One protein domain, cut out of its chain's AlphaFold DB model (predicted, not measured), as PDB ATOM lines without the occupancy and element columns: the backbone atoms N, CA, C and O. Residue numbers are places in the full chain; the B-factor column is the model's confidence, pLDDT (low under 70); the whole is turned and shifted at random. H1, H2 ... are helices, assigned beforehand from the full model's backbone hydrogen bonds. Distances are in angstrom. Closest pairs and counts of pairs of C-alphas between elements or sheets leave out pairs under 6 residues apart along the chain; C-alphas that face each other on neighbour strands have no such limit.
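AT A GLANCE: This is residues 76 to 138 and 146 to 171 of the 183 residues of an uncharacterized protein of Talaromyces rugulosus (UniProt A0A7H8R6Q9). A small core of three mutually packed helices, H1, H2 and H3, has H1 nearest the middle, with H2 folding back on it as a loose hairpin, and H3 crossing H1 and meeting H2 in a corner near the first residues of both, Trp 92 of H2 and Val 111 of H3. The short H5 packs on H1 apart from H2 and H3, the short H6 lies near H5, and the short H4 is set off from the other helices, toward the end of the longest axis where Val 138 and Pro 146, the printed residues on the two sides of the cut, lie. The printed part has 89 residues with six named helices, H1 to H6 in chain order, and no named strand; its class is all helix. The whole is compact, with a radius of gyration of the C-alphas of 13.2 A, and the C-alphas span 41 by 29 by 21 A.

IN THESE COORDINATES: H1, residues 76 to 85, begins at C-alpha 76 (133.803, 127.326, 177.341) and is 14.2 A long from first to last C-alpha. H2, residues 92 to 102, is 15.1 A long. H3, residues 111 to 124, is the longest at 20.0 A and ends at C-alpha 124 (120.011, 125.138, 172.973). H4, residues 130 to 134, H5, residues 152 to 156, and H6, residues 165 to 169, have five residues each; C-alpha 169 is at (130.751, 145.924, 184.680).

HOW THE PARTS SIT: H1 is the hub, touching H2, H3 and H5. H1 and H2 form a helical hairpin: they touch, closest at the C-alphas of His 84 and Cys 95, 6.3 A apart, at a steep tilt of 39 degrees, opposite ways. H3 touches H1, closest at the C-alphas of Trp 82 and Phe 118, 6.3 A apart, about perpendicular at 77 degrees. With residues 111 to 115 alone H3 touches H2, closest at the C-alphas of Trp 92 and Val 111, 6.3 A apart, about perpendicular at 89 degrees. H5 touches H1, closest at the C-alphas of Tyr 83 and Val 152, 5.5 A apart. H5 and H6 are close but not clearly touching, with the C-alphas of Ile 153 and Arg 168 closest at 7.2 A. H4 touches no helix. In H1, H2, H3, H4, H5 and H6 every O i to N i+4 pair is within hydrogen-bond range.

THE WHOLE: The two C-alphas farthest apart are those of Ser 105 and Val 138, 42.5 A. Residues 139 to 145 are not printed, and C-alphas 138 and 146 are 7.3 A apart across this cut, in the link from H4 to H5. Of the links that are printed whole, H3 to H4 is tight, and H1 to H2, H2 to H3 and H5 to H6 are short. The mean pLDDT of the printed part is 75.7, and it is under 70 at residues 126 to 138, 146 to 150 and 165 to 171.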
ATOM      1  N   GLU A  76     132.995 126.102 177.345       90.38
ATOM      2  CA  GLU A  76     133.803 127.326 177.341       90.38
ATOM      3  C   GLU A  76     134.119 127.808 175.916       90.38
ATOM      4  O   GLU A  76     133.921 128.983 175.604       90.38
ATOM      5  N   GLU A  77     134.537 126.911 175.016       90.75
ATOM      6  CA  GLU A  77     134.776 127.240 173.604       90.75
ATOM      7  C   GLU A  77     133.502 127.765 172.921       90.75
ATOM      8  O   GLU A  77     133.562 128.672 172.089       90.75
ATOM      9  N   MET A  78     132.333 127.223 173.271       91.19
ATOM     10  CA  MET A  78     131.047 127.665 172.718       91.19
ATOM     11  C   MET A  78     130.679 129.073 173.207       91.19
ATOM     12  O   MET A  78     130.258 129.911 172.401       91.19
ATOM     13  N   TYR A  79     130.892 129.360 174.494       90.00
ATOM     14  CA  TYR A  79     130.727 130.701 175.062       90.00
ATOM     15  C   TYR A  79     131.714 131.705 174.474       90.00
ATOM     16  O   TYR A  79     131.334 132.840 174.183       90.00
ATOM     17  N   PHE A  80     132.951 131.280 174.222       91.31
ATOM     18  CA  PHE A  80     133.958 132.099 173.563       91.31
ATOM     19  C   PHE A  80     133.507 132.552 172.177       91.31
ATOM     20  O   PHE A  80     133.566 133.745 171.868       91.31
ATOM     21  N   ILE A  81     133.006 131.619 171.362       90.75
ATOM     22  CA  ILE A  81     132.507 131.922 170.016       90.75
ATOM     23  C   ILE A  81     131.334 132.906 170.083       90.75
ATOM     24  O   ILE A  81     131.292 133.849 169.294       90.75
ATOM     25  N   TRP A  82     130.388 132.705 171.007       89.00
ATOM     26  CA  TRP A  82     129.236 133.599 171.150       89.00
ATOM     27  C   TRP A  82     129.678 135.008 171.564       89.00
ATOM     28  O   TRP A  82     129.325 135.966 170.876       89.00
ATOM     29  N   TYR A  83     130.525 135.137 172.585       88.38
ATOM     30  CA  TYR A  83     130.988 136.436 173.076       88.38
ATOM     31  C   TYR A  83     131.721 137.240 171.996       88.38
ATOM     32  O   TYR A  83     131.406 138.398 171.739       88.38
ATOM     33  N   HIS A  84     132.658 136.610 171.285       87.06
ATOM     34  CA  HIS A  84     133.415 137.304 170.243       87.06
ATOM     35  C   HIS A  84     132.528 137.682 169.054       87.06
ATOM     36  O   HIS A  84     132.691 138.748 168.461       87.06
ATOM     37  N   ARG A  85     131.548 136.837 168.715       85.75
ATOM     38  CA  ARG A  85     130.665 137.104 167.581       85.75
ATOM     39  C   ARG A  85     129.641 138.199 167.867       85.75
ATOM     40  O   ARG A  85     129.335 138.958 166.945       85.75
ATOM     41  N   VAL A  86     129.070 138.219 169.071       83.44
ATOM     42  CA  VAL A  86     127.919 139.061 169.427       83.44
ATOM     43  C   VAL A  86     128.357 140.252 170.266       83.44
ATOM     44  O   VAL A  86     128.194 141.376 169.808       83.44
ATOM     45  N   ASP A  87     128.961 140.027 171.433       81.50
ATOM     46  CA  ASP A  87     129.361 141.106 172.346       81.50
ATOM     47  C   ASP A  87     130.525 141.947 171.796       81.50
ATOM     48  O   ASP A  87     130.563 143.154 172.010       81.50
ATOM     49  N   LEU A  88     131.477 141.336 171.079       80.75
ATOM     50  CA  LEU A  88     132.579 142.068 170.430       80.75
ATOM     51  C   LEU A  88     132.294 142.440 168.968       80.75
ATOM     52  O   LEU A  88     133.102 143.130 168.351       80.75
ATOM     53  N   GLY A  89     131.181 141.972 168.394       76.88
ATOM     54  CA  GLY A  89     130.796 142.271 167.012       76.88
ATOM     55  C   GLY A  89     131.782 141.793 165.936       76.88
ATOM     56  O   GLY A  89     131.715 142.271 164.803       76.88
ATOM     57  N   MET A  90     132.686 140.860 166.252       81.00
ATOM     58  CA  MET A  90     133.739 140.426 165.329       81.00
ATOM     59  C   MET A  90     133.183 139.660 164.125       81.00
ATOM     60  O   MET A  90     132.136 138.995 164.186       81.00
ATOM     61  N   THR A  91     133.918 139.702 163.015       85.31
ATOM     62  CA  THR A  91     133.630 138.869 161.847       85.31
ATOM     63  C   THR A  91     134.006 137.411 162.104       85.31
ATOM     64  O   THR A  91     134.835 137.080 162.948       85.31
ATOM     65  N   TRP A  92     133.420 136.492 161.335       85.31
ATOM     66  CA  TRP A  92     133.716 135.065 161.487       85.31
ATOM     67  C   TRP A  92     135.186 134.706 161.235       85.31
ATOM     68  O   TRP A  92     135.686 133.772 161.860       85.31
ATOM     69  N   ASN A  93     135.867 135.427 160.340       86.69
ATOM     70  CA  ASN A  93     137.283 135.201 160.046       86.69
ATOM     71  C   ASN A  93     138.160 135.612 161.235       86.69
ATOM     72  O   ASN A  93     139.015 134.837 161.665       86.69
ATOM     73  N   GLU A  94     137.884 136.778 161.820       86.81
ATOM     74  CA  GLU A  94     138.554 137.250 163.035       86.81
ATOM     75  C   GLU A  94     138.297 136.297 164.204       86.81
ATOM     76  O   GLU A  94     139.245 135.866 164.857       86.81
ATOM     77  N   CYS A  95     137.046 135.863 164.407       87.31
ATOM     78  CA  CYS A  95     136.708 134.891 165.447       87.31
ATOM     79  C   CYS A  95     137.527 133.601 165.323       87.31
ATOM     80  O   CYS A  95     138.013 133.102 166.332       87.31
ATOM     81  N   VAL A  96     137.703 133.052 164.113       89.44
ATOM     82  CA  VAL A  96     138.538 131.852 163.906       89.44
ATOM     83  C   VAL A  96     139.999 132.131 164.249       89.44
ATOM     84  O   VAL A  96     140.648 131.288 164.872       89.44
ATOM     85  N   CYS A  97     140.518 133.296 163.861       87.50
ATOM     86  CA  CYS A  97     141.891 133.686 164.160       87.50
ATOM     87  C   CYS A  97     142.134 133.736 165.675       87.50
ATOM     88  O   CYS A  97     143.035 133.061 166.177       87.50
ATOM     89  N   VAL A  98     141.283 134.455 166.412       88.38
ATOM     90  CA  VAL A  98     141.394 134.568 167.874       88.38
ATOM     91  C   VAL A  98     141.143 133.211 168.547       88.38
ATOM     92  O   VAL A  98     141.885 132.830 169.450       88.38
ATOM     93  N   PHE A  99     140.170 132.428 168.071       89.12
ATOM     94  CA  PHE A  99     139.872 131.093 168.601       89.12
ATOM     95  C   PHE A  99     141.071 130.141 168.492       89.12
ATOM     96  O   PHE A  99     141.408 129.458 169.457       89.12
ATOM     97  N   ASN A 100     141.749 130.115 167.341       87.00
ATOM     98  CA  ASN A 100     142.932 129.273 167.134       87.00
ATOM     99  C   ASN A 100     144.135 129.719 167.987       87.00
ATOM    100  O   ASN A 100     145.010 128.897 168.278       87.00
ATOM    101  N   GLY A 101     144.189 131.000 168.364       85.69
ATOM    102  CA  GLY A 101     145.168 131.535 169.309       85.69
ATOM    103  C   GLY A 101     144.865 131.133 170.754       85.69
ATOM    104  O   GLY A 101     145.765 130.671 171.453       85.69
ATOM    105  N   GLN A 102     143.601 131.247 171.174       87.00
ATOM    106  CA  GLN A 102     143.167 130.978 172.548       87.00
ATOM    107  C   GLN A 102     143.117 129.480 172.881       87.00
ATOM    108  O   GLN A 102     143.517 129.081 173.972       87.00
ATOM    109  N   PHE A 103     142.642 128.644 171.951       85.75
ATOM    110  CA  PHE A 103     142.457 127.205 172.157       85.75
ATOM    111  C   PHE A 103     143.403 126.397 171.267       85.75
ATOM    112  O   PHE A 103     142.996 125.860 170.228       85.75
ATOM    113  N   PRO A 104     144.685 126.259 171.659       79.88
ATOM    114  CA  PRO A 104     145.673 125.599 170.828       79.88
ATOM    115  C   PRO A 104     145.379 124.111 170.588       79.88
ATOM    116  O   PRO A 104     145.713 123.579 169.530       79.88
ATOM    117  N   SER A 105     144.703 123.461 171.536       79.00
ATOM    118  CA  SER A 105     144.273 122.060 171.448       79.00
ATOM    119  C   SER A 105     143.171 121.823 170.407       79.00
ATOM    120  O   SER A 105     143.013 120.707 169.922       79.00
ATOM    121  N   SER A 106     142.434 122.871 170.030       76.12
ATOM    122  CA  SER A 106     141.334 122.832 169.058       76.12
ATOM    123  C   SER A 106     141.692 123.529 167.737       76.12
ATOM    124  O   SER A 106     140.794 123.889 166.976       76.12
ATOM    125  N   LYS A 107     142.984 123.729 167.435       75.12
ATOM    126  CA  LYS A 107     143.443 124.428 166.221       75.12
ATOM    127  C   LYS A 107     142.911 123.810 164.923       75.12
ATOM    128  O   LYS A 107     142.738 122.598 164.800       75.12
ATOM    129  N   GLY A 108     142.712 124.666 163.918       76.56
ATOM    130  CA  GLY A 108     142.361 124.254 162.552       76.56
ATOM    131  C   GLY A 108     140.860 124.073 162.319       76.56
ATOM    132  O   GLY A 108     140.444 123.391 161.378       76.56
ATOM    133  N   ARG A 109     140.018 124.665 163.172       82.31
ATOM    134  CA  ARG A 109     138.563 124.620 162.996       82.31
ATOM    135  C   ARG A 109     138.150 125.606 161.903       82.31
ATOM    136  O   ARG A 109     138.492 126.784 161.992       82.31
ATOM    137  N   PRO A 110     137.393 125.161 160.885       86.50
ATOM    138  CA  PRO A 110     136.971 126.066 159.837       86.50
ATOM    139  C   PRO A 110     135.843 126.980 160.301       86.50
ATOM    140  O   PRO A 110     135.055 126.599 161.171       86.50
ATOM    141  N   VAL A 111     135.693 128.127 159.634       86.50
ATOM    142  CA  VAL A 111     134.592 129.086 159.859       86.50
ATOM    143  C   VAL A 111     133.230 128.385 159.924       86.50
ATOM    144  O   VAL A 111     132.462 128.593 160.861       86.50
ATOM    145  N   GLN A 112     132.954 127.481 158.979       87.00
ATOM    146  CA  GLN A 112     131.702 126.713 158.936       87.00
ATOM    147  C   GLN A 112     131.480 125.857 160.195       87.00
ATOM    148  O   GLN A 112     130.347 125.662 160.636       87.00
ATOM    149  N   GLY A 113     132.564 125.342 160.783       88.69
ATOM    150  CA  GLY A 113     132.523 124.569 162.020       88.69
ATOM    151  C   GLY A 113     132.086 125.420 163.207       88.69
ATOM    152  O   GLY A 113     131.198 124.997 163.945       88.69
ATOM    153  N   LEU A 114     132.662 126.617 163.349       89.88
ATOM    154  CA  LEU A 114     132.300 127.563 164.407       89.88
ATOM    155  C   LEU A 114     130.861 128.060 164.238       89.88
ATOM    156  O   LEU A 114     130.103 128.072 165.203       89.88
ATOM    157  N   GLN A 115     130.453 128.393 163.009       88.56
ATOM    158  CA  GLN A 115     129.082 128.816 162.707       88.56
ATOM    159  C   GLN A 115     128.055 127.763 163.127       88.56
ATOM    160  O   GLN A 115     127.090 128.069 163.827       88.56
ATOM    161  N   GLY A 116     128.263 126.508 162.717       88.56
ATOM    162  CA  GLY A 116     127.341 125.423 163.040       88.56
ATOM    163  C   GLY A 116     127.194 125.205 164.547       88.56
ATOM    164  O   GLY A 116     126.094 124.930 165.021       88.56
ATOM    165  N   VAL A 117     128.286 125.354 165.295       89.25
ATOM    166  CA  VAL A 117     128.297 125.209 166.756       89.25
ATOM    167  C   VAL A 117     127.600 126.377 167.422       89.25
ATOM    168  O   VAL A 117     126.716 126.146 168.237       89.25
ATOM    169  N   PHE A 118     127.906 127.605 167.007       89.31
ATOM    170  CA  PHE A 118     127.251 128.809 167.501       89.31
ATOM    171  C   PHE A 118     125.727 128.720 167.373       89.31
ATOM    172  O   PHE A 118     125.017 128.835 168.368       89.31
ATOM    173  N   TYR A 119     125.210 128.424 166.176       84.25
ATOM    174  CA  TYR A 119     123.761 128.362 165.963       84.25
ATOM    175  C   TYR A 119     123.085 127.233 166.748       84.25
ATOM    176  O   TYR A 119     121.955 127.394 167.209       84.25
ATOM    177  N   ARG A 120     123.761 126.091 166.924       87.06
ATOM    178  CA  ARG A 120     123.257 125.005 167.780       87.06
ATOM    179  C   ARG A 120     123.251 125.419 169.249       87.06
ATOM    180  O   ARG A 120     122.278 125.134 169.940       87.06
ATOM    181  N   PHE A 121     124.294 126.113 169.692       88.06
ATOM    182  CA  PHE A 121     124.460 126.539 171.074       88.06
ATOM    183  C   PHE A 121     123.408 127.557 171.497       88.06
ATOM    184  O   PHE A 121     122.686 127.319 172.461       88.06
ATOM    185  N   ILE A 122     123.253 128.641 170.732       84.12
ATOM    186  CA  ILE A 122     122.276 129.689 171.050       84.12
ATOM    187  C   ILE A 122     120.851 129.132 171.036       84.12
ATOM    188  O   ILE A 122     120.059 129.448 171.918       84.12
ATOM    189  N   LYS A 123     120.547 128.213 170.103       81.12
ATOM    190  CA  LYS A 123     119.254 127.524 170.056       81.12
ATOM    191  C   LYS A 123     119.038 126.663 171.301       81.12
ATOM    192  O   LYS A 123     117.944 126.670 171.852       81.12
ATOM    193  N   SER A 124     120.067 125.943 171.748       84.38
ATOM    194  CA  SER A 124     120.011 125.138 172.973       84.38
ATOM    195  C   SER A 124     119.832 125.991 174.229       84.38
ATOM    196  O   SER A 124     119.187 125.544 175.170       84.38
ATOM    197  N   LYS A 125     120.388 127.206 174.252       80.38
ATOM    198  CA  LYS A 125     120.258 128.166 175.361       80.38
ATOM    199  C   LYS A 125     118.996 129.040 175.246       80.38
ATOM    200  O   LYS A 125     118.840 129.984 176.014       80.38
ATOM    201  N   GLY A 126     118.110 128.747 174.288       67.62
ATOM    202  CA  GLY A 126     116.841 129.455 174.091       67.62
ATOM    203  C   GLY A 126     116.973 130.884 173.557       67.62
ATOM    204  O   GLY A 126     115.991 131.620 173.561       67.62
ATOM    205  N   CYS A 127     118.158 131.287 173.093       68.00
ATOM    206  CA  CYS A 127     118.406 132.633 172.594       68.00
ATOM    207  C   CYS A 127     117.776 132.813 171.193       68.00
ATOM    208  O   CYS A 127     118.061 132.018 170.282       68.00
ATOM    209  N   PRO A 128     116.922 133.838 170.988       62.91
ATOM    210  CA  PRO A 128     116.381 134.182 169.679       62.91
ATOM    211  C   PRO A 128     117.507 134.436 168.676       62.91
ATOM    212  O   PRO A 128     118.433 135.202 168.928       62.91
ATOM    213  N   THR A 129     117.434 133.805 167.506       60.16
ATOM    214  CA  THR A 129     118.487 133.944 166.485       60.16
ATOM    215  C   THR A 129     118.552 135.375 165.944       60.16
ATOM    216  O   THR A 129     117.528 136.039 165.827       60.16
ATOM    217  N   VAL A 130     119.728 135.816 165.476       54.00
ATOM    218  CA  VAL A 130     119.933 137.129 164.817       54.00
ATOM    219  C   VAL A 130     118.910 137.409 163.695       54.00
ATOM    220  O   VAL A 130     118.468 138.536 163.498       54.00
ATOM    221  N   ARG A 131     118.434 136.368 162.993       48.34
ATOM    222  CA  ARG A 131     117.350 136.487 161.995       48.34
ATOM    223  C   ARG A 131     115.960 136.732 162.597       48.34
ATOM    224  O   ARG A 131     115.139 137.385 161.966       48.34
ATOM    225  N   GLN A 132     115.691 136.225 163.796       52.97
ATOM    226  CA  GLN A 132     114.481 136.556 164.554       52.97
ATOM    227  C   GLN A 132     114.572 137.962 165.163       52.97
ATOM    228  O   GLN A 132     113.541 138.599 165.328       52.97
ATOM    229  N   GLN A 133     115.782 138.469 165.422       52.75
ATOM    230  CA  GLN A 133     116.009 139.844 165.881       52.75
ATOM    231  C   GLN A 133     115.699 140.878 164.780       52.75
ATOM    232  O   GLN A 133     115.024 141.861 165.059       52.75
ATOM    233  N   HIS A 134     116.068 140.624 163.516       45.62
ATOM    234  CA  HIS A 134     115.722 141.520 162.393       45.62
ATOM    235  C   HIS A 134     114.206 141.604 162.114       45.62
ATOM    236  O   HIS A 134     113.706 142.660 161.746       45.62
ATOM    237  N   ASN A 135     113.448 140.521 162.331       47.31
ATOM    238  CA  ASN A 135     111.978 140.557 162.239       47.31
ATOM    239  C   ASN A 135     111.295 141.124 163.503       47.31
ATOM    240  O   ASN A 135     110.075 141.274 163.514       47.31
ATOM    241  N   ASN A 136     112.057 141.458 164.551       45.34
ATOM    242  CA  ASN A 136     111.570 141.989 165.826       45.34
ATOM    243  C   ASN A 136     111.909 143.475 165.993       45.34
ATOM    244  O   ASN A 136     112.397 143.886 167.041       45.34
ATOM    245  N   VAL A 137     111.553 144.312 165.014       46.59
ATOM    246  CA  VAL A 137     111.459 145.764 165.266       46.59
ATOM    247  C   VAL A 137     110.532 146.049 166.461       46.59
ATOM    248  O   VAL A 137     110.717 147.047 167.144       46.59
ATOM    249  N   VAL A 138     109.595 145.150 166.803       46.91
ATOM    250  CA  VAL A 138     108.826 145.232 168.053       46.91
ATOM    251  C   VAL A 138     108.427 143.833 168.548       46.91
ATOM    252  O   VAL A 138     107.270 143.433 168.432       46.91
ATOM    253  N   PRO A 146     111.915 146.794 175.174       42.31
ATOM    254  CA  PRO A 146     112.809 146.407 174.086       42.31
ATOM    255  C   PRO A 146     113.764 145.295 174.540       42.31
ATOM    256  O   PRO A 146     114.429 145.416 175.565       42.31
ATOM    257  N   LEU A 147     113.822 144.207 173.766       46.41
ATOM    258  CA  LEU A 147     114.761 143.108 174.001       46.41
ATOM    259  C   LEU A 147     116.203 143.626 173.842       46.41
ATOM    260  O   LEU A 147     116.504 144.223 172.804       46.41
ATOM    261  N   PRO A 148     117.090 143.402 174.824       47.59
ATOM    262  CA  PRO A 148     118.465 143.876 174.749       47.59
ATOM    263  C   PRO A 148     119.251 143.129 173.659       47.59
ATOM    264  O   PRO A 148     118.816 142.096 173.140       47.59
ATOM    265  N   HIS A 149     120.401 143.672 173.260       54.44
ATOM    266  CA  HIS A 149     121.284 143.060 172.270       54.44
ATOM    267  C   HIS A 149     121.880 141.776 172.862       54.44
ATOM    268  O   HIS A 149     122.916 141.818 173.503       54.44
ATOM    269  N   ILE A 150     121.238 140.629 172.620       66.12
ATOM    270  CA  ILE A 150     121.429 139.389 173.392       66.12
ATOM    271  C   ILE A 150     122.842 138.774 173.252       66.12
ATOM    272  O   ILE A 150     123.062 137.808 172.513       66.12
ATOM    273  N   GLY A 151     123.807 139.353 173.959       70.31
ATOM    274  CA  GLY A 151     125.163 138.854 174.153       70.31
ATOM    275  C   GLY A 151     125.230 137.782 175.237       70.31
ATOM    276  O   GLY A 151     124.251 137.505 175.935       70.31
ATOM    277  N   VAL A 152     126.397 137.158 175.388       76.50
ATOM    278  CA  VAL A 152     126.623 136.108 176.397       76.50
ATOM    279  C   VAL A 152     126.431 136.648 177.809       76.50
ATOM    280  O   VAL A 152     125.855 135.960 178.652       76.50
ATOM    281  N   ILE A 153     126.914 137.864 178.064       75.00
ATOM    282  CA  ILE A 153     126.932 138.431 179.413       75.00
ATOM    283  C   ILE A 153     125.513 138.777 179.858       75.00
ATOM    284  O   ILE A 153     125.100 138.363 180.938       75.00
ATOM    285  N   GLU A 154     124.743 139.454 179.006       72.06
ATOM    286  CA  GLU A 154     123.361 139.829 179.320       72.06
ATOM    287  C   GLU A 154     122.421 138.617 179.388       72.06
ATOM    288  O   GLU A 154     121.521 138.585 180.223       72.06
ATOM    289  N   TRP A 155     122.621 137.603 178.536       73.19
ATOM    290  CA  TRP A 155     121.708 136.456 178.465       73.19
ATOM    291  C   TRP A 155     122.005 135.362 179.484       73.19
ATOM    292  O   TRP A 155     121.090 134.778 180.060       73.19
ATOM    293  N   CYS A 156     123.279 135.011 179.656       76.31
ATOM    294  CA  CYS A 156     123.662 133.901 180.522       76.31
ATOM    295  C   CYS A 156     124.137 134.357 181.899       76.31
ATOM    296  O   CYS A 156     124.182 133.521 182.797       76.31
ATOM    297  N   GLY A 157     124.526 135.625 182.078       71.69
ATOM    298  CA  GLY A 157     125.123 136.097 183.331       71.69
ATOM    299  C   GLY A 157     126.444 135.397 183.680       71.69
ATOM    300  O   GLY A 157     126.868 135.415 184.832       71.69
ATOM    301  N   ILE A 158     127.085 134.741 182.706       78.81
ATOM    302  CA  ILE A 158     128.342 134.014 182.892       78.81
ATOM    303  C   ILE A 158     129.495 134.904 182.446       78.81
ATOM    304  O   ILE A 158     129.435 135.542 181.395       78.81
ATOM    305  N   SER A 159     130.566 134.893 183.234       80.75
ATOM    306  CA  SER A 159     131.790 135.633 182.966       80.75
ATOM    307  C   SER A 159     132.994 134.701 183.003       80.75
ATOM    308  O   SER A 159     133.156 133.931 183.947       80.75
ATOM    309  N   TYR A 160     133.843 134.786 181.981       82.00
ATOM    310  CA  TYR A 160     135.104 134.050 181.906       82.00
ATOM    311  C   TYR A 160     136.300 135.005 181.991       82.00
ATOM    312  O   TYR A 160     136.183 136.148 181.541       82.00
ATOM    313  N   PRO A 161     137.477 134.554 182.477       82.31
ATOM    314  CA  PRO A 161     138.672 135.391 182.630       82.31
ATOM    315  C   PRO A 161     139.139 136.107 181.355       82.31
ATOM    316  O   PRO A 161     139.734 137.177 181.457       82.31
ATOM    317  N   TRP A 162     138.831 135.566 180.172       81.31
ATOM    318  CA  TRP A 162     139.156 136.152 178.866       81.31
ATOM    319  C   TRP A 162     138.132 137.184 178.354       81.31
ATOM    320  O   TRP A 162     138.404 137.881 177.381       81.31
ATOM    321  N   MET A 163     136.955 137.317 178.979       83.50
ATOM    322  CA  MET A 163     135.975 138.352 178.605       83.50
ATOM    323  C   MET A 163     136.465 139.738 179.033       83.50
ATOM    324  O   MET A 163     137.027 139.870 180.122       83.50
ATOM    325  N   ARG A 164     136.219 140.787 178.235       76.62
ATOM    326  CA  ARG A 164     136.626 142.160 178.584       76.62
ATOM    327  C   ARG A 164     135.959 142.597 179.883       76.62
ATOM    328  O   ARG A 164     134.742 142.495 180.019       76.62
ATOM    329  N   LEU A 165     136.764 143.136 180.797       69.75
ATOM    330  CA  LEU A 165     136.321 143.681 182.081       69.75
ATOM    331  C   LEU A 165     135.196 144.708 181.910       69.75
ATOM    332  O   LEU A 165     134.199 144.626 182.610       69.75
ATOM    333  N   GLU A 166     135.297 145.594 180.918       69.00
ATOM    334  CA  GLU A 166     134.271 146.602 180.599       69.00
ATOM    335  C   GLU A 166     132.878 145.989 180.409       69.00
ATOM    336  O   GLU A 166     131.889 146.495 180.930       69.00
ATOM    337  N   HIS A 167     132.793 144.841 179.734       68.50
ATOM    338  CA  HIS A 167     131.506 144.192 179.507       68.50
ATOM    339  C   HIS A 167     131.012 143.453 180.763       68.50
ATOM    340  O   HIS A 167     129.815 143.236 180.896       68.50
ATOM    341  N   ARG A 168     131.904 143.114 181.710       63.31
ATOM    342  CA  ARG A 168     131.542 142.538 183.021       63.31
ATOM    343  C   ARG A 168     130.961 143.565 183.993       63.31
ATOM    344  O   ARG A 168     130.328 143.164 184.959       63.31
ATOM    345  N   TYR A 169     131.222 144.856 183.789       54.78
ATOM    346  CA  TYR A 169     130.751 145.924 184.680       54.78
ATOM    347  C   TYR A 169     129.507 146.642 184.147       54.78
ATOM    348  O   TYR A 169     128.736 147.179 184.941       54.78
ATOM    349  N   ASN A 170     129.235 146.580 182.840       52.00
ATOM    350  CA  ASN A 170     128.014 147.152 182.262       52.00
ATOM    351  C   ASN A 170     126.729 146.404 182.664       52.00
ATOM    352  O   ASN A 170     125.643 146.962 182.557       52.00
ATOM    353  N   CYS A 171     126.824 145.182 183.201       46.31
ATOM    354  CA  CYS A 171     125.678 144.509 183.820       46.31
ATOM    355  C   CYS A 171     125.351 145.027 185.238       46.31
ATOM    356  O   CYS A 171     124.356 144.594 185.813       46.31
TER     357      CYS A 171